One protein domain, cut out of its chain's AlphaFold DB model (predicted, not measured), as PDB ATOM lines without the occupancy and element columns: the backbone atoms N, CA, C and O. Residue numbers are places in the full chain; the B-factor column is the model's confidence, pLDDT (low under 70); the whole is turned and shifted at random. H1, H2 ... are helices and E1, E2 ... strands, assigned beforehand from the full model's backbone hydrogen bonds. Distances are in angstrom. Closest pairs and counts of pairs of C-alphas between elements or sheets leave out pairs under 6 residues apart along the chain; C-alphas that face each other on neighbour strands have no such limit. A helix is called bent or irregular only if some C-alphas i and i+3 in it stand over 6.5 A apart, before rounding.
ATOM      1  N   ALA A   2       7.794   8.755  51.782       26.83
ATOM      2  CA  ALA A   2       6.943   9.942  51.707       26.83
ATOM      3  C   ALA A   2       7.799  11.171  51.359       26.83
ATOM      4  O   ALA A   2       8.756  11.478  52.066       26.83
ATOM      5  N   LEU A   3       7.469  11.854  50.261       32.56
ATOM      6  CA  LEU A   3       8.032  13.160  49.918       32.56
ATOM      7  C   LEU A   3       7.650  14.179  51.007       32.56
ATOM      8  O   LEU A   3       6.532  14.686  51.040       32.56
ATOM      9  N   THR A   4       8.587  14.382  51.927       52.78
ATOM     10  CA  THR A   4       9.029  15.639  52.548       52.78
ATOM     11  C   THR A   4       8.212  16.903  52.220       52.78
ATOM     12  O   THR A   4       8.071  17.280  51.053       52.78
ATOM     13  N   LYS A   5       7.710  17.584  53.262       80.81
ATOM     14  CA  LYS A   5       6.754  18.701  53.183       80.81
ATOM     15  C   LYS A   5       7.304  19.900  52.405       80.81
ATOM     16  O   LYS A   5       6.635  20.376  51.492       80.81
ATOM     17  N   PHE A   6       8.510  20.375  52.716       86.38
ATOM     18  CA  PHE A   6       9.035  21.606  52.119       86.38
ATOM     19  C   PHE A   6       9.577  21.405  50.700       86.38
ATOM     20  O   PHE A   6       9.292  22.221  49.822       86.38
ATOM     21  N   ALA A   7      10.308  20.315  50.441       87.38
ATOM     22  CA  ALA A   7      10.813  20.025  49.096       87.38
ATOM     23  C   ALA A   7       9.677  19.772  48.086       87.38
ATOM     24  O   ALA A   7       9.752  20.235  46.947       87.38
ATOM     25  N   LYS A   8       8.596  19.102  48.512       87.62
ATOM     26  CA  LYS A   8       7.403  18.908  47.677       87.62
ATOM     27  C   LYS A   8       6.685  20.229  47.398       87.62
ATOM     28  O   LYS A   8       6.389  20.517  46.244       87.62
ATOM     29  N   GLU A   9       6.454  21.044  48.432       87.69
ATOM     30  CA  GLU A   9       5.840  22.371  48.281       87.69
ATOM     31  C   GLU A   9       6.626  23.260  47.299       87.69
ATOM     32  O   GLU A   9       6.019  23.961  46.490       87.69
ATOM     33  N   TRP A  10       7.964  23.211  47.330       90.88
ATOM     34  CA  TRP A  10       8.796  23.890  46.335       90.88
ATOM     35  C   TRP A  10       8.600  23.313  44.930       90.88
ATOM     36  O   TRP A  10       8.357  24.073  43.995       90.88
ATOM     37  N   GLY A  11       8.662  21.985  44.783       89.62
ATOM     38  CA  GLY A  11       8.485  21.298  43.502       89.62
ATOM     39  C   GLY A  11       7.162  21.638  42.810       89.62
ATOM     40  O   GLY A  11       7.148  21.905  41.610       89.62
ATOM     41  N   ASP A  12       6.063  21.724  43.563       88.19
ATOM     42  CA  ASP A  12       4.731  22.044  43.028       88.19
ATOM     43  C   ASP A  12       4.655  23.444  42.382       88.19
ATOM     44  O   ASP A  12       3.881  23.662  41.440       88.19
ATOM     45  N   VAL A  13       5.443  24.399  42.882       89.06
ATOM     46  CA  VAL A  13       5.566  25.751  42.310       89.06
ATOM     47  C   VAL A  13       6.599  25.752  41.186       89.06
ATOM     48  O   VAL A  13       6.337  26.244  40.088       89.06
ATOM     49  N   TYR A  14       7.766  25.175  41.457       92.12
ATOM     50  CA  TYR A  14       8.913  25.161  40.566       92.12
ATOM     51  C   TYR A  14       8.608  24.488  39.223       92.12
ATOM     52  O   TYR A  14       8.874  25.075  38.178       92.12
ATOM     53  N   ASN A  15       7.952  23.326  39.224       91.44
ATOM     54  CA  ASN A  15       7.645  22.581  37.998       91.44
ATOM     55  C   ASN A  15       6.751  23.383  37.032       91.44
ATOM     56  O   ASN A  15       6.885  23.292  35.808       91.44
ATOM     57  N   LYS A  16       5.846  24.209  37.573       90.25
ATOM     58  CA  LYS A  16       5.005  25.109  36.769       90.25
ATOM     59  C   LYS A  16       5.829  26.237  36.158       90.25
ATOM     60  O   LYS A  16       5.659  26.544  34.979       90.25
ATOM     61  N   ALA A  17       6.726  26.827  36.945       92.56
ATOM     62  CA  ALA A  17       7.633  27.862  36.472       92.56
ATOM     63  C   ALA A  17       8.571  27.333  35.380       92.56
ATOM     64  O   ALA A  17       8.690  27.953  34.327       92.56
ATOM     65  N   GLU A  18       9.163  26.153  35.581       93.88
ATOM     66  CA  GLU A  18      10.057  25.532  34.604       93.88
ATOM     67  C   GLU A  18       9.353  25.233  33.277       93.88
ATOM     68  O   GLU A  18       9.911  25.513  32.216       93.88
ATOM     69  N   THR A  19       8.109  24.753  33.316       93.88
ATOM     70  CA  THR A  19       7.306  24.537  32.100       93.88
ATOM     71  C   THR A  19       7.163  25.832  31.289       93.88
ATOM     72  O   THR A  19       7.309  25.828  30.066       93.88
ATOM     73  N   ILE A  20       6.915  26.957  31.967       94.25
ATOM     74  CA  ILE A  20       6.787  28.276  31.336       94.25
ATOM     75  C   ILE A  20       8.133  28.758  30.789       94.25
ATOM     76  O   ILE A  20       8.192  29.176  29.635       94.25
ATOM     77  N   PHE A  21       9.216  28.641  31.562       95.19
ATOM     78  CA  PHE A  21      10.552  29.013  31.092       95.19
ATOM     79  C   PHE A  21      10.950  28.210  29.854       95.19
ATOM     80  O   PHE A  21      11.404  28.779  28.865       95.19
ATOM     81  N   HIS A  22      10.724  26.895  29.865       95.12
ATOM     82  CA  HIS A  22      11.036  26.028  28.735       95.12
ATOM     83  C   HIS A  22      10.244  26.410  27.478       95.12
ATOM     84  O   HIS A  22      10.810  26.486  26.382       95.12
ATOM     85  N   ARG A  23       8.945  26.691  27.635       96.19
ATOM     86  CA  ARG A  23       8.082  27.172  26.550       96.19
ATOM     87  C   ARG A  23       8.604  28.485  25.968       96.19
ATOM     88  O   ARG A  23       8.750  28.580  24.751       96.19
ATOM     89  N   ASP A  24       8.906  29.466  26.815       94.50
ATOM     90  CA  ASP A  24       9.326  30.807  26.396       94.50
ATOM     91  C   ASP A  24      10.723  30.785  25.734       94.50
ATOM     92  O   ASP A  24      10.925  31.408  24.689       94.50
ATOM     93  N   ILE A  25      11.661  29.985  26.260       94.50
ATOM     94  CA  ILE A  25      12.972  29.720  25.637       94.50
ATOM     95  C   ILE A  25      12.792  29.097  24.253       94.50
ATOM     96  O   ILE A  25      13.393  29.552  23.280       94.50
ATOM     97  N   THR A  26      11.962  28.061  24.143       95.19
ATOM     98  CA  THR A  26      11.751  27.347  22.877       95.19
ATOM     99  C   THR A  26      11.076  28.234  21.837       95.19
ATOM    100  O   THR A  26      11.485  28.234  20.677       95.19
ATOM    101  N   ALA A  27      10.069  29.013  22.240       94.38
ATOM    102  CA  ALA A  27       9.407  29.974  21.366       94.38
ATOM    103  C   ALA A  27      10.393  31.040  20.870       94.38
ATOM    104  O   ALA A  27      10.466  31.284  19.668       94.38
ATOM    105  N   THR A  28      11.218  31.586  21.769       92.38
ATOM    106  CA  THR A  28      12.246  32.567  21.410       92.38
ATOM    107  C   THR A  28      13.270  31.979  20.447       92.38
ATOM    108  O   THR A  28      13.554  32.594  19.429       92.38
ATOM    109  N   LYS A  29      13.782  30.763  20.692       93.44
ATOM    110  CA  LYS A  29      14.764  30.114  19.801       93.44
ATOM    111  C   LYS A  29      14.258  29.938  18.367       93.44
ATOM    112  O   LYS A  29      15.075  29.916  17.450       93.44
ATOM    113  N   LYS A  30      12.941  29.796  18.170       93.19
ATOM    114  CA  LYS A  30      12.331  29.686  16.835       93.19
ATOM    115  C   LYS A  30      12.341  31.010  16.072       93.19
ATOM    116  O   LYS A  30      12.424  30.981  14.851       93.19
ATOM    117  N   THR A  31      12.241  32.143  16.766       89.19
ATOM    118  CA  THR A  31      12.202  33.475  16.141       89.19
ATOM    119  C   THR A  31      13.570  34.154  16.118       89.19
ATOM    120  O   THR A  31      13.883  34.867  15.173       89.19
ATOM    121  N   ASP A  32      14.390  33.921  17.141       89.00
ATOM    122  CA  ASP A  32      15.751  34.425  17.287       89.00
ATOM    123  C   ASP A  32      16.592  33.424  18.102       89.00
ATOM    124  O   ASP A  32      16.475  33.297  19.328       89.00
ATOM    125  N   LYS A  33      17.463  32.687  17.403       90.62
ATOM    126  CA  LYS A  33      18.299  31.638  17.998       90.62
ATOM    127  C   LYS A  33      19.256  32.185  19.061       90.62
ATOM    128  O   LYS A  33      19.452  31.522  20.079       90.62
ATOM    129  N   ASN A  34      19.829  33.369  18.837       90.19
ATOM    130  CA  ASN A  34      20.797  33.973  19.752       90.19
ATOM    131  C   ASN A  34      20.091  34.457  21.017       90.19
ATOM    132  O   ASN A  34      20.533  34.153  22.122       90.19
ATOM    133  N   MET A  35      18.942  35.114  20.862       89.81
ATOM    134  CA  MET A  35      18.143  35.573  21.997       89.81
ATOM    135  C   MET A  35      17.602  34.407  22.833       89.81
ATOM    136  O   MET A  35      17.571  34.456  24.061       89.81
ATOM    137  N   GLY A  36      17.214  33.313  22.177       90.44
ATOM    138  CA  GLY A  36      16.760  32.110  22.866       90.44
ATOM    139  C   GLY A  36      17.887  31.350  23.575       90.44
ATOM    140  O   GLY A  36      17.630  30.682  24.577       90.44
ATOM    141  N   ALA A  37      19.126  31.434  23.080       92.69
ATOM    142  CA  ALA A  37      20.307  30.918  23.773       92.69
ATOM    143  C   ALA A  37      20.657  31.782  24.993       92.69
ATOM    144  O   ALA A  37      20.802  31.231  26.080       92.69
ATOM    145  N   PHE A  38      20.667  33.109  24.832       92.38
ATOM    146  CA  PHE A  38      20.851  34.070  25.923       92.38
ATOM    147  C   PHE A  38      19.849  33.838  27.060       92.38
ATOM    148  O   PHE A  38      20.233  33.670  28.211       92.38
ATOM    149  N   LEU A  39      18.553  33.734  26.745       92.19
ATOM    150  CA  LEU A  39      17.531  33.479  27.761       92.19
ATOM    151  C   LEU A  39      17.733  32.135  28.475       92.19
ATOM    152  O   LEU A  39      17.466  32.028  29.670       92.19
ATOM    153  N   ALA A  40      18.169  31.101  27.750       93.50
ATOM    154  CA  ALA A  40      18.447  29.803  28.351       93.50
ATOM    155  C   ALA A  40      19.616  29.884  29.340       93.50
ATOM    156  O   ALA A  40      19.503  29.330  30.427       93.50
ATOM    157  N   GLU A  41      20.684  30.595  28.980       93.31
ATOM    158  CA  GLU A  41      21.856  30.824  29.829       93.31
ATOM    159  C   GLU A  41      21.494  31.615  31.094       93.31
ATOM    160  O   GLU A  41      21.774  31.168  32.204       93.31
ATOM    161  N   GLU A  42      20.775  32.729  30.945       91.69
ATOM    162  CA  GLU A  42      20.372  33.585  32.068       91.69
ATOM    163  C   GLU A  42      19.413  32.891  33.052       91.69
ATOM    164  O   GLU A  42      19.416  33.170  34.254       91.69
ATOM    165  N   LEU A  43      18.568  31.977  32.560       91.88
ATOM    166  CA  LEU A  43      17.625  31.230  33.397       91.88
ATOM    167  C   LEU A  43      18.186  29.902  33.924       91.88
ATOM    168  O   LEU A  43      17.572  29.313  34.816       91.88
ATOM    169  N   GLU A  44      19.328  29.426  33.431       91.12
ATOM    170  CA  GLU A  44      19.902  28.134  33.824       91.12
ATOM    171  C   GLU A  44      20.097  27.987  35.347       91.12
ATOM    172  O   GLU A  44      19.644  26.984  35.909       91.12
ATOM    173  N   PRO A  45      20.629  28.990  36.079       87.00
ATOM    174  CA  PRO A  45      20.806  28.878  37.527       87.00
ATOM    175  C   PRO A  45      19.483  28.773  38.306       87.00
ATOM    176  O   PRO A  45      19.464  28.335  39.457       87.00
ATOM    177  N   ILE A  46      18.366  29.183  37.695       89.31
ATOM    178  CA  ILE A  46      17.017  29.086  38.269       89.31
ATOM    179  C   ILE A  46      16.398  27.731  37.938       89.31
ATOM    180  O   ILE A  46      15.678  27.187  38.771       89.31
ATOM    181  N   ARG A  47      16.692  27.191  36.750       86.88
ATOM    182  CA  ARG A  47      16.196  25.904  36.239       86.88
ATOM    183  C   ARG A  47      16.908  24.681  36.832       86.88
ATOM    184  O   ARG A  47      16.519  23.549  36.579       86.88
ATOM    185  N   MET A  48      17.954  24.878  37.631       78.00
ATOM    186  CA  MET A  48      18.613  23.791  38.361       78.00
ATOM    187  C   MET A  48      18.962  24.197  39.801       78.00
ATOM    188  O   MET A  48      20.139  24.269  40.161       78.00
ATOM    189  N   PRO A  49      17.972  24.432  40.689       84.69
ATOM    190  CA  PRO A  49      18.227  24.901  42.050       84.69
ATOM    191  C   PRO A  49      18.630  23.742  42.988       84.69
ATOM    192  O   PRO A  49      18.068  23.565  44.071       84.69
ATOM    193  N   SER A  50      19.602  22.921  42.582       85.75
ATOM    194  CA  SER A  50      20.010  21.682  43.266       85.75
ATOM    195  C   SER A  50      20.443  21.916  44.718       85.75
ATOM    196  O   SER A  50      20.060  21.160  45.614       85.75
ATOM    197  N   ALA A  51      21.167  23.007  44.978       90.94
ATOM    198  CA  ALA A  51      21.595  23.387  46.321       90.94
ATOM    199  C   ALA A  51      20.408  23.706  47.248       90.94
ATOM    200  O   ALA A  51      20.401  23.286  48.409       90.94
ATOM    201  N   LEU A  52      19.374  24.380  46.729       93.06
ATOM    202  CA  LEU A  52      18.150  24.656  47.479       93.06
ATOM    203  C   LEU A  52      17.387  23.365  47.784       93.06
ATOM    204  O   LEU A  52      16.986  23.151  48.925       93.06
ATOM    205  N   LEU A  53      17.213  22.491  46.789       90.88
ATOM    206  CA  LEU A  53      16.533  21.202  46.962       90.88
ATOM    207  C   LEU A  53      17.227  20.329  48.014       90.88
ATOM    208  O   LEU A  53      16.566  19.730  48.866       90.88
ATOM    209  N   ALA A  54      18.561  20.300  47.999       91.62
ATOM    210  CA  ALA A  54      19.350  19.604  49.007       91.62
ATOM    211  C   ALA A  54      19.158  20.213  50.406       91.62
ATOM    212  O   ALA A  54      19.028  19.473  51.384       91.62
ATOM    213  N   ALA A  55      19.102  21.545  50.517       94.62
ATOM    214  CA  ALA A  55      18.876  22.225  51.789       94.62
ATOM    215  C   ALA A  55      17.456  21.999  52.341       94.62
ATOM    216  O   ALA A  55      17.309  21.703  53.527       94.62
ATOM    217  N   LEU A  56      16.424  22.059  51.491       93.31
ATOM    218  CA  LEU A  56      15.039  21.732  51.858       93.31
ATOM    219  C   LEU A  56      14.937  20.286  52.356       93.31
ATOM    220  O   LEU A  56      14.415  20.032  53.438       93.31
ATOM    221  N   SER A  57      15.538  19.353  51.616       91.19
ATOM    222  CA  SER A  57      15.554  17.934  51.980       91.19
ATOM    223  C   SER A  57      16.277  17.673  53.303       91.19
ATOM    224  O   SER A  57      15.889  16.779  54.049       91.19
ATOM    225  N   ALA A  58      17.338  18.426  53.612       92.12
ATOM    226  CA  ALA A  58      18.042  18.309  54.886       92.12
ATOM    227  C   ALA A  58      17.166  18.751  56.067       92.12
ATOM    228  O   ALA A  58      17.177  18.094  57.101       92.12
ATOM    229  N   VAL A  59      16.386  19.823  55.895       92.06
ATOM    230  CA  VAL A  59      15.406  20.273  56.894       92.06
ATOM    231  C   VAL A  59      14.292  19.241  57.071       92.06
ATOM    232  O   VAL A  59      13.975  18.878  58.197       92.06
ATOM    233  N   ASP A  60      13.739  18.719  55.975       88.56
ATOM    234  CA  ASP A  60      12.631  17.758  56.015       88.56
ATOM    235  C   ASP A  60      13.001  16.399  56.645       88.56
ATOM    236  O   ASP A  60      12.125  15.679  57.119       88.56
ATOM    237  N   LYS A  61      14.289  16.025  56.654       89.88
ATOM    238  CA  LYS A  61      14.780  14.783  57.283       89.88
ATOM    239  C   LYS A  61      14.876  14.862  58.807       89.88
ATOM    240  O   LYS A  61      15.079  13.832  59.446       89.88
ATOM    241  N   ILE A  62      14.800  16.062  59.376       88.75
ATOM    242  CA  ILE A  62      14.955  16.282  60.811       88.75
ATOM    243  C   ILE A  62      13.564  16.396  61.412       88.75
ATOM    244  O   ILE A  62      12.872  17.400  61.237       88.75
ATOM    245  N   ASP A  63      13.165  15.349  62.123       84.44
ATOM    246  CA  ASP A  63      11.862  15.309  62.757       84.44
ATOM    247  C   ASP A  63      11.873  16.099  64.070       84.44
ATOM    248  O   ASP A  63      12.636  15.812  64.993       84.44
ATOM    249  N   LEU A  64      11.010  17.111  64.140       84.44
ATOM    250  CA  LEU A  64      10.738  17.889  65.349       84.44
ATOM    251  C   LEU A  64       9.416  17.452  66.006       84.44
ATOM    252  O   LEU A  64       8.769  18.264  66.673       84.44
ATOM    253  N   ALA A  65       9.003  16.198  65.777       72.69
ATOM    254  CA  ALA A  65       7.827  15.575  66.365       72.69
ATOM    255  C   ALA A  65       7.769  15.740  67.884       72.69
ATOM    256  O   ALA A  65       8.775  15.830  68.595       72.69
ATOM    257  N   LYS A  66       6.529  15.787  68.365       66.25
ATOM    258  CA  LYS A  66       6.162  15.982  69.761       66.25
ATOM    259  C   LYS A  66       5.058  14.992  70.093       66.25
ATOM    260  O   LYS A  66       4.126  14.853  69.302       66.25
ATOM    261  N   GLY A  67       5.108  14.399  71.279       65.25
ATOM    262  CA  GLY A  67       3.959  13.675  71.825       65.25
ATOM    263  C   GLY A  67       4.334  12.474  72.675       65.25
ATOM    264  O   GLY A  67       3.755  12.283  73.740       65.25
ATOM    265  N   THR A  68       5.329  11.692  72.262       76.88
ATOM    266  CA  THR A  68       5.805  10.558  73.062       76.88
ATOM    267  C   THR A  68       6.979  10.958  73.965       76.88
ATOM    268  O   THR A  68       7.773  11.832  73.606       76.88
ATOM    269  N   PRO A  69       7.172  10.288  75.119       78.38
ATOM    270  CA  PRO A  69       8.349  10.505  75.964       78.38
ATOM    271  C   PRO A  69       9.678  10.326  75.213       78.38
ATOM    272  O   PRO A  69      10.636  11.058  75.456       78.38
ATOM    273  N   LYS A  70       9.724   9.385  74.260       81.00
ATOM    274  CA  LYS A  70      10.896   9.121  73.417       81.00
ATOM    275  C   LYS A  70      11.207  10.294  72.479       81.00
ATOM    276  O   LYS A  70      12.367  10.676  72.353       81.00
ATOM    277  N   GLU A  71      10.192  10.878  71.847       80.06
ATOM    278  CA  GLU A  71      10.351  12.057  70.981       80.06
ATOM    279  C   GLU A  71      10.766  13.291  71.786       80.06
ATOM    280  O   GLU A  71      11.694  13.997  71.393       80.06
ATOM    281  N   LEU A  72      10.159  13.507  72.958       77.06
ATOM    282  CA  LEU A  72      10.514  14.619  73.846       77.06
ATOM    283  C   LEU A  72      11.965  14.527  74.338       77.06
ATOM    284  O   LEU A  72      12.659  15.542  74.393       77.06
ATOM    285  N   ALA A  73      12.455  13.320  74.639       82.75
ATOM    286  CA  ALA A  73      13.851  13.102  75.014       82.75
ATOM    287  C   ALA A  73      14.829  13.368  73.853       82.75
ATOM    288  O   ALA A  73      15.934  13.867  74.072       82.75
ATOM    289  N   ALA A  74      14.430  13.067  72.612       85.44
ATOM    290  CA  ALA A  74      15.246  13.299  71.421       85.44
ATOM    291  C   ALA A  74      15.230  14.766  70.948       85.44
ATOM    292  O   ALA A  74      16.167  15.207  70.272       85.44
ATOM    293  N   LEU A  75      14.199  15.535  71.316       86.44
ATOM    294  CA  LEU A  75      13.946  16.893  70.830       86.44
ATOM    295  C   LEU A  75      15.147  17.852  70.964       86.44
ATOM    296  O   LEU A  75      15.448  18.540  69.985       86.44
ATOM    297  N   PRO A  76      15.905  17.901  72.083       89.50
ATOM    298  CA  PRO A  76      17.083  18.767  72.174       89.50
ATOM    299  C   PRO A  76      18.160  18.433  71.132       89.50
ATOM    300  O   PRO A  76      18.798  19.338  70.588       89.50
ATOM    301  N   GLY A  77      18.356  17.145  70.833       90.50
ATOM    302  CA  GLY A  77      19.266  16.681  69.785       90.50
ATOM    303  C   GLY A  77      18.772  17.075  68.394       90.50
ATOM    304  O   GLY A  77      19.537  17.631  67.608       90.50
ATOM    305  N   GLN A  78      17.477  16.893  68.124       91.94
ATOM    306  CA  GLN A  78      16.868  17.280  66.847       91.94
ATOM    307  C   GLN A  78      16.934  18.796  66.615       91.94
ATOM    308  O   GLN A  78      17.306  19.237  65.532       91.94
ATOM    309  N   ILE A  79      16.700  19.616  67.645       92.25
ATOM    310  CA  ILE A  79      16.862  21.078  67.572       92.25
ATOM    311  C   ILE A  79      18.308  21.465  67.218       92.25
ATOM    312  O   ILE A  79      18.517  22.383  66.416       92.25
ATOM    313  N   LYS A  80      19.314  20.784  67.790       93.75
ATOM    314  CA  LYS A  80      20.734  21.031  67.473       93.75
ATOM    315  C   LYS A  80      21.064  20.733  66.010       93.75
ATOM    316  O   LYS A  80      21.883  21.449  65.442       93.75
ATOM    317  N   LEU A  81      20.419  19.738  65.402       94.19
ATOM    318  CA  LEU A  81      20.570  19.413  63.980       94.19
ATOM    319  C   LEU A  81      19.759  20.358  63.081       94.19
ATOM    320  O   LEU A  81      20.225  20.762  62.015       94.19
ATOM    321  N   PHE A  82      18.562  20.755  63.517       94.12
ATOM    322  CA  PHE A  82      17.652  21.577  62.721       94.12
ATOM    323  C   PHE A  82      18.178  23.000  62.522       94.12
ATOM    324  O   PHE A  82      18.076  23.550  61.430       94.12
ATOM    325  N   LYS A  83      18.773  23.606  63.560       94.50
ATOM    326  CA  LYS A  83      19.337  24.968  63.498       94.50
ATOM    327  C   LYS A  83      20.323  25.172  62.330       94.50
ATOM    328  O   LYS A  83      20.087  26.080  61.532       94.50
ATOM    329  N   PRO A  84      21.399  24.373  62.182       95.81
ATOM    330  CA  PRO A  84      22.325  24.523  61.063       95.81
ATOM    331  C   PRO A  84      21.689  24.164  59.713       95.81
ATOM    332  O   PRO A  84      21.996  24.819  58.717       95.81
ATOM    333  N   ALA A  85      20.768  23.194  59.659       95.69
ATOM    334  CA  ALA A  85      20.034  22.879  58.430       95.69
ATOM    335  C   ALA A  85      19.173  24.066  57.956       95.69
ATOM    336  O   ALA A  85      19.215  24.429  56.781       95.69
ATOM    337  N   LEU A  86      18.466  24.727  58.878       95.25
ATOM    338  CA  LEU A  86      17.689  25.934  58.599       95.25
ATOM    339  C   LEU A  86      18.584  27.107  58.171       95.25
ATOM    340  O   LEU A  86      18.234  27.825  57.239       95.25
ATOM    341  N   ALA A  87      19.743  27.294  58.809       95.75
ATOM    342  CA  ALA A  87      20.699  28.331  58.415       95.75
ATOM    343  C   ALA A  87      21.240  28.102  56.993       95.75
ATOM    344  O   ALA A  87      21.344  29.045  56.208       95.75
ATOM    345  N   LYS A  88      21.528  26.844  56.633       96.69
ATOM    346  CA  LYS A  88      21.914  26.470  55.268       96.69
ATOM    347  C   LYS A  88      20.781  26.735  54.274       96.69
ATOM    348  O   LYS A  88      21.033  27.302  53.216       96.69
ATOM    349  N   LEU A  89      19.544  26.375  54.622       95.81
ATOM    350  CA  LEU A  89      18.368  26.672  53.805       95.81
ATOM    351  C   LEU A  89      18.201  28.180  53.570       95.81
ATOM    352  O   LEU A  89      18.018  28.591  52.429       95.81
ATOM    353  N   ASP A  90      18.317  29.010  54.608       95.12
ATOM    354  CA  ASP A  90      18.246  30.472  54.482       95.12
ATOM    355  C   ASP A  90      19.365  31.035  53.584       95.12
ATOM    356  O   ASP A  90      19.117  31.908  52.749       95.12
ATOM    357  N   ALA A  91      20.588  30.509  53.693       96.56
ATOM    358  CA  ALA A  91      21.709  30.923  52.852       96.56
ATOM    359  C   ALA A  91      21.483  30.590  51.366       96.56
ATOM    360  O   ALA A  91      21.646  31.463  50.511       96.56
ATOM    361  N   GLU A  92      21.073  29.357  51.053       96.38
ATOM    362  CA  GLU A  92      20.762  28.954  49.675       96.38
ATOM    363  C   GLU A  92      19.539  29.699  49.131       96.38
ATOM    364  O   GLU A  92      19.532  30.129  47.976       96.38
ATOM    365  N   ALA A  93      18.545  29.962  49.982       95.12
ATOM    366  CA  ALA A  93      17.390  30.757  49.608       95.12
ATOM    367  C   ALA A  93      17.756  32.193  49.224       95.12
ATOM    368  O   ALA A  93      17.287  32.704  48.208       95.12
ATOM    369  N   LYS A  94      18.644  32.837  49.987       95.31
ATOM    370  CA  LYS A  94      19.155  34.177  49.666       95.31
ATOM    371  C   LYS A  94      19.950  34.201  48.363       95.31
ATOM    372  O   LYS A  94      19.855  35.183  47.628       95.31
ATOM    373  N   LYS A  95      20.727  33.155  48.065       95.31
ATOM    374  CA  LYS A  95      21.442  33.038  46.783       95.31
ATOM    375  C   LYS A  95      20.456  32.957  45.621       95.31
ATOM    376  O   LYS A  95      20.543  33.781  44.714       95.31
ATOM    377  N   LEU A  96      19.480  32.047  45.684       95.12
ATOM    378  CA  LEU A  96      18.489  31.914  44.614       95.12
ATOM    379  C   LEU A  96      17.628  33.176  44.471       95.12
ATOM    380  O   LEU A  96      17.385  33.618  43.354       95.12
ATOM    381  N   ALA A  97      17.235  33.817  45.574       94.88
ATOM    382  CA  ALA A  97      16.494  35.078  45.530       94.88
ATOM    383  C   ALA A  97      17.264  36.181  44.782       94.88
ATOM    384  O   ALA A  97      16.677  36.889  43.968       94.88
ATOM    385  N   LYS A  98      18.585  36.305  44.986       95.69
ATOM    386  CA  LYS A  98      19.414  37.265  44.233       95.69
ATOM    387  C   LYS A  98      19.410  36.974  42.732       95.69
ATOM    388  O   LYS A  98      19.266  37.907  41.946       95.69
ATOM    389  N   ILE A  99      19.527  35.702  42.354       95.31
ATOM    390  CA  ILE A  99      19.482  35.262  40.953       95.31
ATOM    391  C   ILE A  99      18.109  35.581  40.343       95.31
ATOM    392  O   ILE A  99      18.033  36.191  39.282       95.31
ATOM    393  N   LEU A 100      17.018  35.257  41.042       95.88
ATOM    394  CA  LEU A 100      15.653  35.560  40.601       95.88
ATOM    395  C   LEU A 100      15.435  37.068  40.411       95.88
ATOM    396  O   LEU A 100      14.840  37.483  39.418       95.88
ATOM    397  N   VAL A 101      15.931  37.901  41.331       95.44
ATOM    398  CA  VAL A 101      15.848  39.366  41.225       95.44
ATOM    399  C   VAL A 101      16.676  39.895  40.053       95.44
ATOM    400  O   VAL A 101      16.240  40.832  39.385       95.44
ATOM    401  N   ALA A 102      17.850  39.317  39.786       95.12
ATOM    402  CA  ALA A 102      18.655  39.667  38.618       95.12
ATOM    403  C   ALA A 102      17.917  39.309  37.317       95.12
ATOM    404  O   ALA A 102      17.734  40.179  36.467       95.12
ATOM    405  N   ALA A 103      17.369  38.095  37.224       95.06
ATOM    406  CA  ALA A 103      16.588  37.643  36.073       95.06
ATOM    407  C   ALA A 103      15.356  38.531  35.808       95.06
ATOM    408  O   ALA A 103      15.037  38.859  34.668       95.06
ATOM    409  N   GLN A 104      14.679  39.009  36.859       95.25
ATOM    410  CA  GLN A 104      13.555  39.950  36.731       95.25
ATOM    411  C   GLN A 104      13.939  41.312  36.140       95.25
ATOM    412  O   GLN A 104      13.059  42.049  35.685       95.25
ATOM    413  N   LYS A 105      15.224  41.672  36.197       95.31
ATOM    414  CA  LYS A 105      15.773  42.937  35.700       95.31
ATOM    415  C   LYS A 105      16.420  42.803  34.324       95.31
ATOM    416  O   LYS A 105      16.941  43.799  33.837       95.31
ATOM    417  N   LEU A 106      16.371  41.626  33.695       94.06
ATOM    418  CA  LEU A 106      16.892  41.434  32.343       94.06
ATOM    419  C   LEU A 106      16.200  42.384  31.358       94.06
ATOM    420  O   LEU A 106      14.970  42.519  31.353       94.06
ATOM    421  N   GLN A 107      17.014  43.036  30.529       93.31
ATOM    422  CA  GLN A 107      16.587  43.952  29.470       93.31
ATOM    423  C   GLN A 107      17.341  43.646  28.171       93.31
ATOM    424  O   GLN A 107      18.143  44.466  27.720       93.31
ATOM    425  N   PRO A 108      17.144  42.456  27.582       89.06
ATOM    426  CA  PRO A 108      17.785  42.122  26.322       89.06
ATOM    427  C   PRO A 108      17.427  43.130  25.235       89.06
ATOM    428  O   PRO A 108      16.305  43.642  25.165       89.06
ATOM    429  N   THR A 109      18.392  43.402  24.368       89.44
ATOM    430  CA  THR A 109      18.184  44.246  23.199       89.44
ATOM    431  C   THR A 109      17.423  43.461  22.139       89.44
ATOM    432  O   THR A 109      17.914  42.455  21.634       89.44
ATOM    433  N   MET A 110      16.229  43.930  21.784       84.25
ATOM    434  CA  MET A 110      15.369  43.291  20.790       84.25
ATOM    435  C   MET A 110      14.909  44.290  19.738       84.25
ATOM    436  O   MET A 110      14.842  45.489  20.004       84.25
ATOM    437  N   LYS A 111      14.556  43.794  18.548       83.06
ATOM    438  CA  LYS A 111      13.905  44.621  17.528       83.06
ATOM    439  C   LYS A 111      12.489  44.978  17.980       83.06
ATOM    440  O   LYS A 111      11.700  44.090  18.302       83.06
ATOM    441  N   ASP A 112      12.178  46.267  18.000       80.88
ATOM    442  CA  ASP A 112      10.826  46.766  18.218       80.88
ATOM    443  C   ASP A 112       9.954  46.591  16.955       80.88
ATOM    444  O   ASP A 112      10.382  46.037  15.939       80.88
ATOM    445  N   LYS A 113       8.708  47.077  17.002       79.44
ATOM    446  CA  LYS A 113       7.767  47.004  15.867       79.44
ATOM    447  C   LYS A 113       8.244  47.763  14.620       79.44
ATOM    448  O   LYS A 113       7.740  47.491  13.537       79.44
ATOM    449  N   ASN A 114       9.195  48.682  14.776       84.50
ATOM    450  CA  ASN A 114       9.791  49.478  13.708       84.50
ATOM    451  C   ASN A 114      11.152  48.910  13.259       84.50
ATOM    452  O   ASN A 114      11.822  49.504  12.420       84.50
ATOM    453  N   GLY A 115      11.578  47.769  13.814       81.69
ATOM    454  CA  GLY A 115      12.857  47.131  13.513       81.69
ATOM    455  C   GLY A 115      14.062  47.715  14.260       81.69
ATOM    456  O   GLY A 115      15.183  47.266  14.010       81.69
ATOM    457  N   LEU A 116      13.862  48.665  15.181       86.81
ATOM    458  CA  LEU A 116      14.927  49.291  15.968       86.81
ATOM    459  C   LEU A 116      15.312  48.421  17.164       86.81
ATOM    460  O   LEU A 116      14.458  47.911  17.886       86.81
ATOM    461  N   LEU A 117      16.613  48.277  17.401       88.31
ATOM    462  CA  LEU A 117      17.148  47.539  18.541       88.31
ATOM    463  C   LEU A 117      16.994  48.357  19.828       88.31
ATOM    464  O   LEU A 117      17.644  49.386  19.996       88.31
ATOM    465  N   THR A 118      16.152  47.888  20.748       89.56
ATOM    466  CA  THR A 118      15.859  48.573  22.013       89.56
ATOM    467  C   THR A 118      15.960  47.615  23.205       89.56
ATOM    468  O   THR A 118      15.519  46.462  23.112       89.56
ATOM    469  N   PRO A 119      16.541  48.047  24.344       91.88
ATOM    470  CA  PRO A 119      16.482  47.283  25.587       91.88
ATOM    471  C   PRO A 119      15.026  47.057  25.995       91.88
ATOM    472  O   PRO A 119      14.296  48.001  26.296       91.88
ATOM    473  N   THR A 120      14.593  45.799  25.998       91.31
ATOM    474  CA  THR A 120      13.210  45.439  26.305       91.31
ATOM    475  C   THR A 120      13.166  44.662  27.616       91.31
ATOM    476  O   THR A 120      13.668  43.540  27.676       91.31
ATOM    477  N   PRO A 121      12.551  45.204  28.684       94.19
ATOM    478  CA  PRO A 121      12.430  44.491  29.948       94.19
ATOM    479  C   PRO A 121      11.724  43.147  29.794       94.19
ATOM    480  O   PRO A 121      10.688  43.064  29.129       94.19
ATOM    481  N   ILE A 122      12.202  42.123  30.505       93.50
ATOM    482  CA  ILE A 122      11.580  40.790  30.495       93.50
ATOM    483  C   ILE A 122      10.099  40.834  30.900       93.50
ATOM    484  O   ILE A 122       9.303  40.051  30.407       93.50
ATOM    485  N   LYS A 123       9.684  41.801  31.731       94.56
ATOM    486  CA  LYS A 123       8.268  42.029  32.068       94.56
ATOM    487  C   LYS A 123       7.405  42.350  30.840       94.56
ATOM    488  O   LYS A 123       6.236  41.974  30.819       94.56
ATOM    489  N   SER A 124       7.954  43.085  29.877       91.69
ATOM    490  CA  SER A 124       7.263  43.483  28.648       91.69
ATOM    491  C   SER A 124       7.402  42.416  27.566       91.69
ATOM    492  O   SER A 124       6.445  42.159  26.844       91.69
ATOM    493  N   TRP A 125       8.577  41.792  27.475       90.50
ATOM    494  CA  TRP A 125       8.870  40.763  26.482       90.50
ATOM    495  C   TRP A 125       8.245  39.401  26.820       90.50
ATOM    496  O   TRP A 125       7.527  38.832  26.003       90.50
ATOM    497  N   LEU A 126       8.488  38.897  28.031       93.06
ATOM    498  CA  LEU A 126       8.064  37.583  28.524       93.06
ATOM    499  C   LEU A 126       7.303  37.743  29.851       93.06
ATOM    500  O   LEU A 126       7.799  37.369  30.924       93.06
ATOM    501  N   PRO A 127       6.086  38.317  29.813       92.31
ATOM    502  CA  PRO A 127       5.317  38.629  31.016       92.31
ATOM    503  C   PRO A 127       5.026  37.394  31.880       92.31
ATOM    504  O   PRO A 127       4.949  37.511  33.104       92.31
ATOM    505  N   ASP A 128       4.888  36.210  31.280       91.88
ATOM    506  CA  ASP A 128       4.665  34.956  32.005       91.88
ATOM    507  C   ASP A 128       5.905  34.520  32.776       91.88
ATOM    508  O   ASP A 128       5.819  34.343  33.993       91.88
ATOM    509  N   SER A 129       7.060  34.431  32.110       93.69
ATOM    510  CA  SER A 129       8.342  34.169  32.770       93.69
ATOM    511  C   SER A 129       8.604  35.167  33.899       93.69
ATOM    512  O   SER A 129       8.912  34.767  35.020       93.69
ATOM    513  N   TYR A 130       8.371  36.464  33.675       95.00
ATOM    514  CA  TYR A 130       8.497  37.476  34.727       95.00
ATOM    515  C   TYR A 130       7.591  37.211  35.941       95.00
ATOM    516  O   TYR A 130       8.020  37.368  37.089       95.00
ATOM    517  N   ARG A 131       6.338  36.793  35.716       93.62
ATOM    518  CA  ARG A 131       5.415  36.421  36.801       93.62
ATOM    519  C   ARG A 131       5.906  35.191  37.566       93.62
ATOM    520  O   ARG A 131       5.838  35.195  38.795       93.62
ATOM    521  N   GLN A 132       6.439  34.186  36.874       94.12
ATOM    522  CA  GLN A 132       6.997  32.991  37.513       94.12
ATOM    523  C   GLN A 132       8.235  33.309  38.353       94.12
ATOM    524  O   GLN A 132       8.322  32.857  39.490       94.12
ATOM    525  N   LEU A 133       9.138  34.165  37.861       95.44
ATOM    526  CA  LEU A 133      10.305  34.618  38.628       95.44
ATOM    527  C   LEU A 133       9.899  35.262  39.963       95.44
ATOM    528  O   LEU A 133      10.473  34.943  41.004       95.44
ATOM    529  N   LYS A 134       8.869  36.117  39.949       95.12
ATOM    530  CA  LYS A 134       8.317  36.719  41.173       95.12
ATOM    531  C   LYS A 134       7.666  35.708  42.100       95.12
ATOM    532  O   LYS A 134       7.795  35.828  43.317       95.12
ATOM    533  N   MET A 135       6.944  34.742  41.542       93.81
ATOM    534  CA  MET A 135       6.322  33.686  42.333       93.81
ATOM    535  C   MET A 135       7.397  32.891  43.073       93.81
ATOM    536  O   MET A 135       7.359  32.843  44.300       93.81
ATOM    537  N   LEU A 136       8.407  32.385  42.358       94.94
ATOM    538  CA  LEU A 136       9.528  31.647  42.945       94.94
ATOM    539  C   LEU A 136      10.240  32.447  44.047       94.94
ATOM    540  O   LEU A 136      10.521  31.895  45.110       94.94
ATOM    541  N   GLU A 137      10.466  33.749  43.836       95.12
ATOM    542  CA  GLU A 137      11.094  34.639  44.825       95.12
ATOM    543  C   GLU A 137      10.268  34.740  46.116       95.12
ATOM    544  O   GLU A 137      10.805  34.698  47.224       95.12
ATOM    545  N   THR A 138       8.946  34.858  46.004       93.62
ATOM    546  CA  THR A 138       8.089  34.947  47.193       93.62
ATOM    547  C   THR A 138       7.897  33.603  47.894       93.62
ATOM    548  O   THR A 138       7.861  33.553  49.125       93.62
ATOM    549  N   GLU A 139       7.817  32.503  47.144       93.19
ATOM    550  CA  GLU A 139       7.590  31.167  47.706       93.19
ATOM    551  C   GLU A 139       8.791  30.654  48.487       93.19
ATOM    552  O   GLU A 139       8.620  30.071  49.559       93.19
ATOM    553  N   ILE A 140      10.008  30.919  48.008       93.81
ATOM    554  CA  ILE A 140      11.211  30.525  48.739       93.81
ATOM    555  C   ILE A 140      11.303  31.242  50.090       93.81
ATOM    556  O   ILE A 140      11.581  30.609  51.109       93.81
ATOM    557  N   GLY A 141      10.961  32.534  50.137       91.88
ATOM    558  CA  GLY A 141      10.865  33.281  51.392       91.88
ATOM    559  C   GLY A 141       9.799  32.708  52.331       91.88
ATOM    560  O   GLY A 141      10.029  32.575  53.535       91.88
ATOM    561  N   ALA A 142       8.649  32.305  51.783       91.38
ATOM    562  CA  ALA A 142       7.578  31.683  52.552       91.38
ATOM    563  C   ALA A 142       7.975  30.304  53.111       91.38
ATOM    564  O   ALA A 142       7.615  29.991  54.246       91.38
ATOM    565  N   LEU A 143       8.729  29.493  52.362       92.19
ATOM    566  CA  LEU A 143       9.247  28.196  52.816       92.19
ATOM    567  C   LEU A 143      10.226  28.350  53.983       92.19
ATOM    568  O   LEU A 143      10.045  27.711  55.021       92.19
ATOM    569  N   VAL A 144      11.209  29.248  53.855       92.69
ATOM    570  CA  VAL A 144      12.182  29.537  54.924       92.69
ATOM    571  C   VAL A 144      11.465  30.003  56.193       92.69
ATOM    572  O   VAL A 144      11.759  29.527  57.291       92.69
ATOM    573  N   ALA A 145      10.484  30.900  56.058       91.31
ATOM    574  CA  ALA A 145       9.733  31.401  57.202       91.31
ATOM    575  C   ALA A 145       8.893  30.302  57.882       91.31
ATOM    576  O   ALA A 145       8.853  30.245  59.113       91.31
ATOM    577  N   ARG A 146       8.279  29.388  57.113       90.12
ATOM    578  CA  ARG A 146       7.565  28.224  57.668       90.12
ATOM    579  C   ARG A 146       8.502  27.286  58.430       90.12
ATOM    580  O   ARG A 146       8.163  26.887  59.540       90.12
ATOM    581  N   ALA A 147       9.677  26.978  57.882       91.00
ATOM    582  CA  ALA A 147      10.675  26.165  58.577       91.00
ATOM    583  C   ALA A 147      11.162  26.838  59.879       91.00
ATOM    584  O   ALA A 147      11.338  26.173  60.902       91.00
ATOM    585  N   GLY A 148      11.287  28.171  59.881       90.75
ATOM    586  CA  GLY A 148      11.564  28.957  61.086       90.75
ATOM    587  C   GLY A 148      10.475  28.845  62.161       90.75
ATOM    588  O   GLY A 148      10.798  28.698  63.338       90.75
ATOM    589  N   VAL A 149       9.195  28.847  61.771       88.88
ATOM    590  CA  VAL A 149       8.074  28.608  62.701       88.88
ATOM    591  C   VAL A 149       8.139  27.203  63.297       88.88
ATOM    592  O   VAL A 149       7.932  27.058  64.502       88.88
ATOM    593  N   THR A 150       8.483  26.180  62.508       89.12
ATOM    594  CA  THR A 150       8.660  24.812  63.024       89.12
ATOM    595  C   THR A 150       9.735  24.762  64.114       89.12
ATOM    596  O   THR A 150       9.484  24.233  65.198       89.12
ATOM    597  N   LEU A 151      10.898  25.384  63.879       90.62
ATOM    598  CA  LEU A 151      11.962  25.464  64.883       90.62
ATOM    599  C   LEU A 151      11.516  26.226  66.134       90.62
ATOM    600  O   LEU A 151      11.738  25.759  67.247       90.62
ATOM    601  N   ALA A 152      10.892  27.392  65.974       87.69
ATOM    602  CA  ALA A 152      10.443  28.187  67.112       87.69
ATOM    603  C   ALA A 152       9.369  27.463  67.933       87.69
ATOM    604  O   ALA A 152       9.374  27.532  69.160       87.69
ATOM    605  N   GLY A 153       8.483  26.718  67.268       85.75
ATOM    606  CA  GLY A 153       7.535  25.828  67.922       85.75
ATOM    607  C   GLY A 153       8.239  24.765  68.762       85.75
ATOM    608  O   GLY A 153       7.825  24.528  69.893       85.75
ATOM    609  N   ALA A 154       9.299  24.140  68.246       87.19
ATOM    610  CA  ALA A 154      10.087  23.144  68.972       87.19
ATOM    611  C   ALA A 154      10.876  23.745  70.149       87.19
ATOM    612  O   ALA A 154      10.851  23.203  71.249       87.19
ATOM    613  N   VAL A 155      11.535  24.889  69.949       88.25
ATOM    614  CA  VAL A 155      12.331  25.568  70.988       88.25
ATOM    615  C   VAL A 155      11.458  26.049  72.145       88.25
ATOM    616  O   VAL A 155      11.843  25.914  73.303       88.25
ATOM    617  N   ASN A 156      10.273  26.578  71.843       87.88
ATOM    618  CA  ASN A 156       9.368  27.117  72.856       87.88
ATOM    619  C   ASN A 156       8.487  26.048  73.520       87.88
ATOM    620  O   ASN A 156       7.659  26.391  74.358       87.88
ATOM    621  N   ASP A 157       8.627  24.768  73.168       84.44
ATOM    622  CA  ASP A 157       7.693  23.720  73.594       84.44
ATOM    623  C   ASP A 157       7.665  23.502  75.112       84.44
ATOM    624  O   ASP A 157       6.598  23.402  75.721       84.44
ATOM    625  N   ALA A 158       8.844  23.523  75.739       82.50
ATOM    626  CA  ALA A 158       8.965  23.430  77.189       82.50
ATOM    627  C   ALA A 158       8.253  24.599  77.887       82.50
ATOM    628  O   ALA A 158       7.571  24.411  78.891       82.50
ATOM    629  N   GLU A 159       8.367  25.809  77.335       89.19
ATOM    630  CA  GLU A 159       7.740  26.996  77.911       89.19
ATOM    631  C   GLU A 159       6.224  27.005  77.681       89.19
ATOM    632  O   GLU A 159       5.458  27.319  78.589       89.19
TER     633      GLU A 159
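AT A GLANCE: This is residues 2 to 159 of the 318 residues of an uncharacterized protein of Pelomonas sp. BT06 (UniProt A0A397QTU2). The domain is a long rod of aligned helices: H1 runs one way, H2 and H3 in succession run back, H4 runs out again and H6 returns. The small hairpin of E1 and E2 makes one tip of the rod, with short H5 between it and H6. The 158 printed residues hold H1, H2, H3, H4, E1, E2, H5 and H6 in that order, mostly helix, with one antiparallel sheet, E1 - E2. The whole is loose, radius of gyration of the C-alphas 20.1 A, and spans 73 by 26 by 18 A.

HOW THE PARTS SIT: H1, residues 5 to 31, and H2, residues 33 to 47, form a helical hairpin at 7 degrees, closest C-alphas Lys 29 and Gly 36, 4.2 A. H3, residues 50 to 60, and H4, residues 69 to 104, form another at 24 degrees, closest C-alphas Ala 55 and Leu 89, 4.9 A. H6, residues 127 to 155, completes the bundle of these five helices, side by side. It touches H4 at a shallow tilt of 21 degrees, opposite ways, closest C-alphas Ala 97 and Glu 137, 5.5 A. H6 touches H1 too, closest C-alphas Ala 17 and Gln 132, 5.3 A. E1, residues 109 to 111, and E2, residues 117 to 119, form a hairpin, with N 110 and O 118 at 2.9 A. H5, residues 122 to 125, touches H6 only at the corner, closest C-alphas Lys 123 and Tyr 130, 5.3 A. Every O i to N i+4 pair is within hydrogen-bond range in H3, but 20 of 23 in H1, 9 of 11 in H2, 29 of 32 in H4 and 24 of 25 in H6; H5 is too short for one.

IN THESE COORDINATES: H1 starts at C-alpha 5 (6.754, 18.701, 53.183), is 40.2 A long and has a kink of 28 degrees near residue 16. H4, 49.3 A, has a kink of 51 degrees near residue 77. H2 and H4 are irregular: C-alphas 42 and 45 are 7.2 A apart, 73 and 76 7.1 A. H6, 42.6 A, ends at C-alpha 155 (12.331, 25.568, 70.988).

THE WHOLE: The C-alphas farthest apart, of Pro 69 and Asn 114, are 73.5 A apart. The printed part has no cut and no long link. Residues 2 to 4 and 66 to 67 have pLDDT under 70.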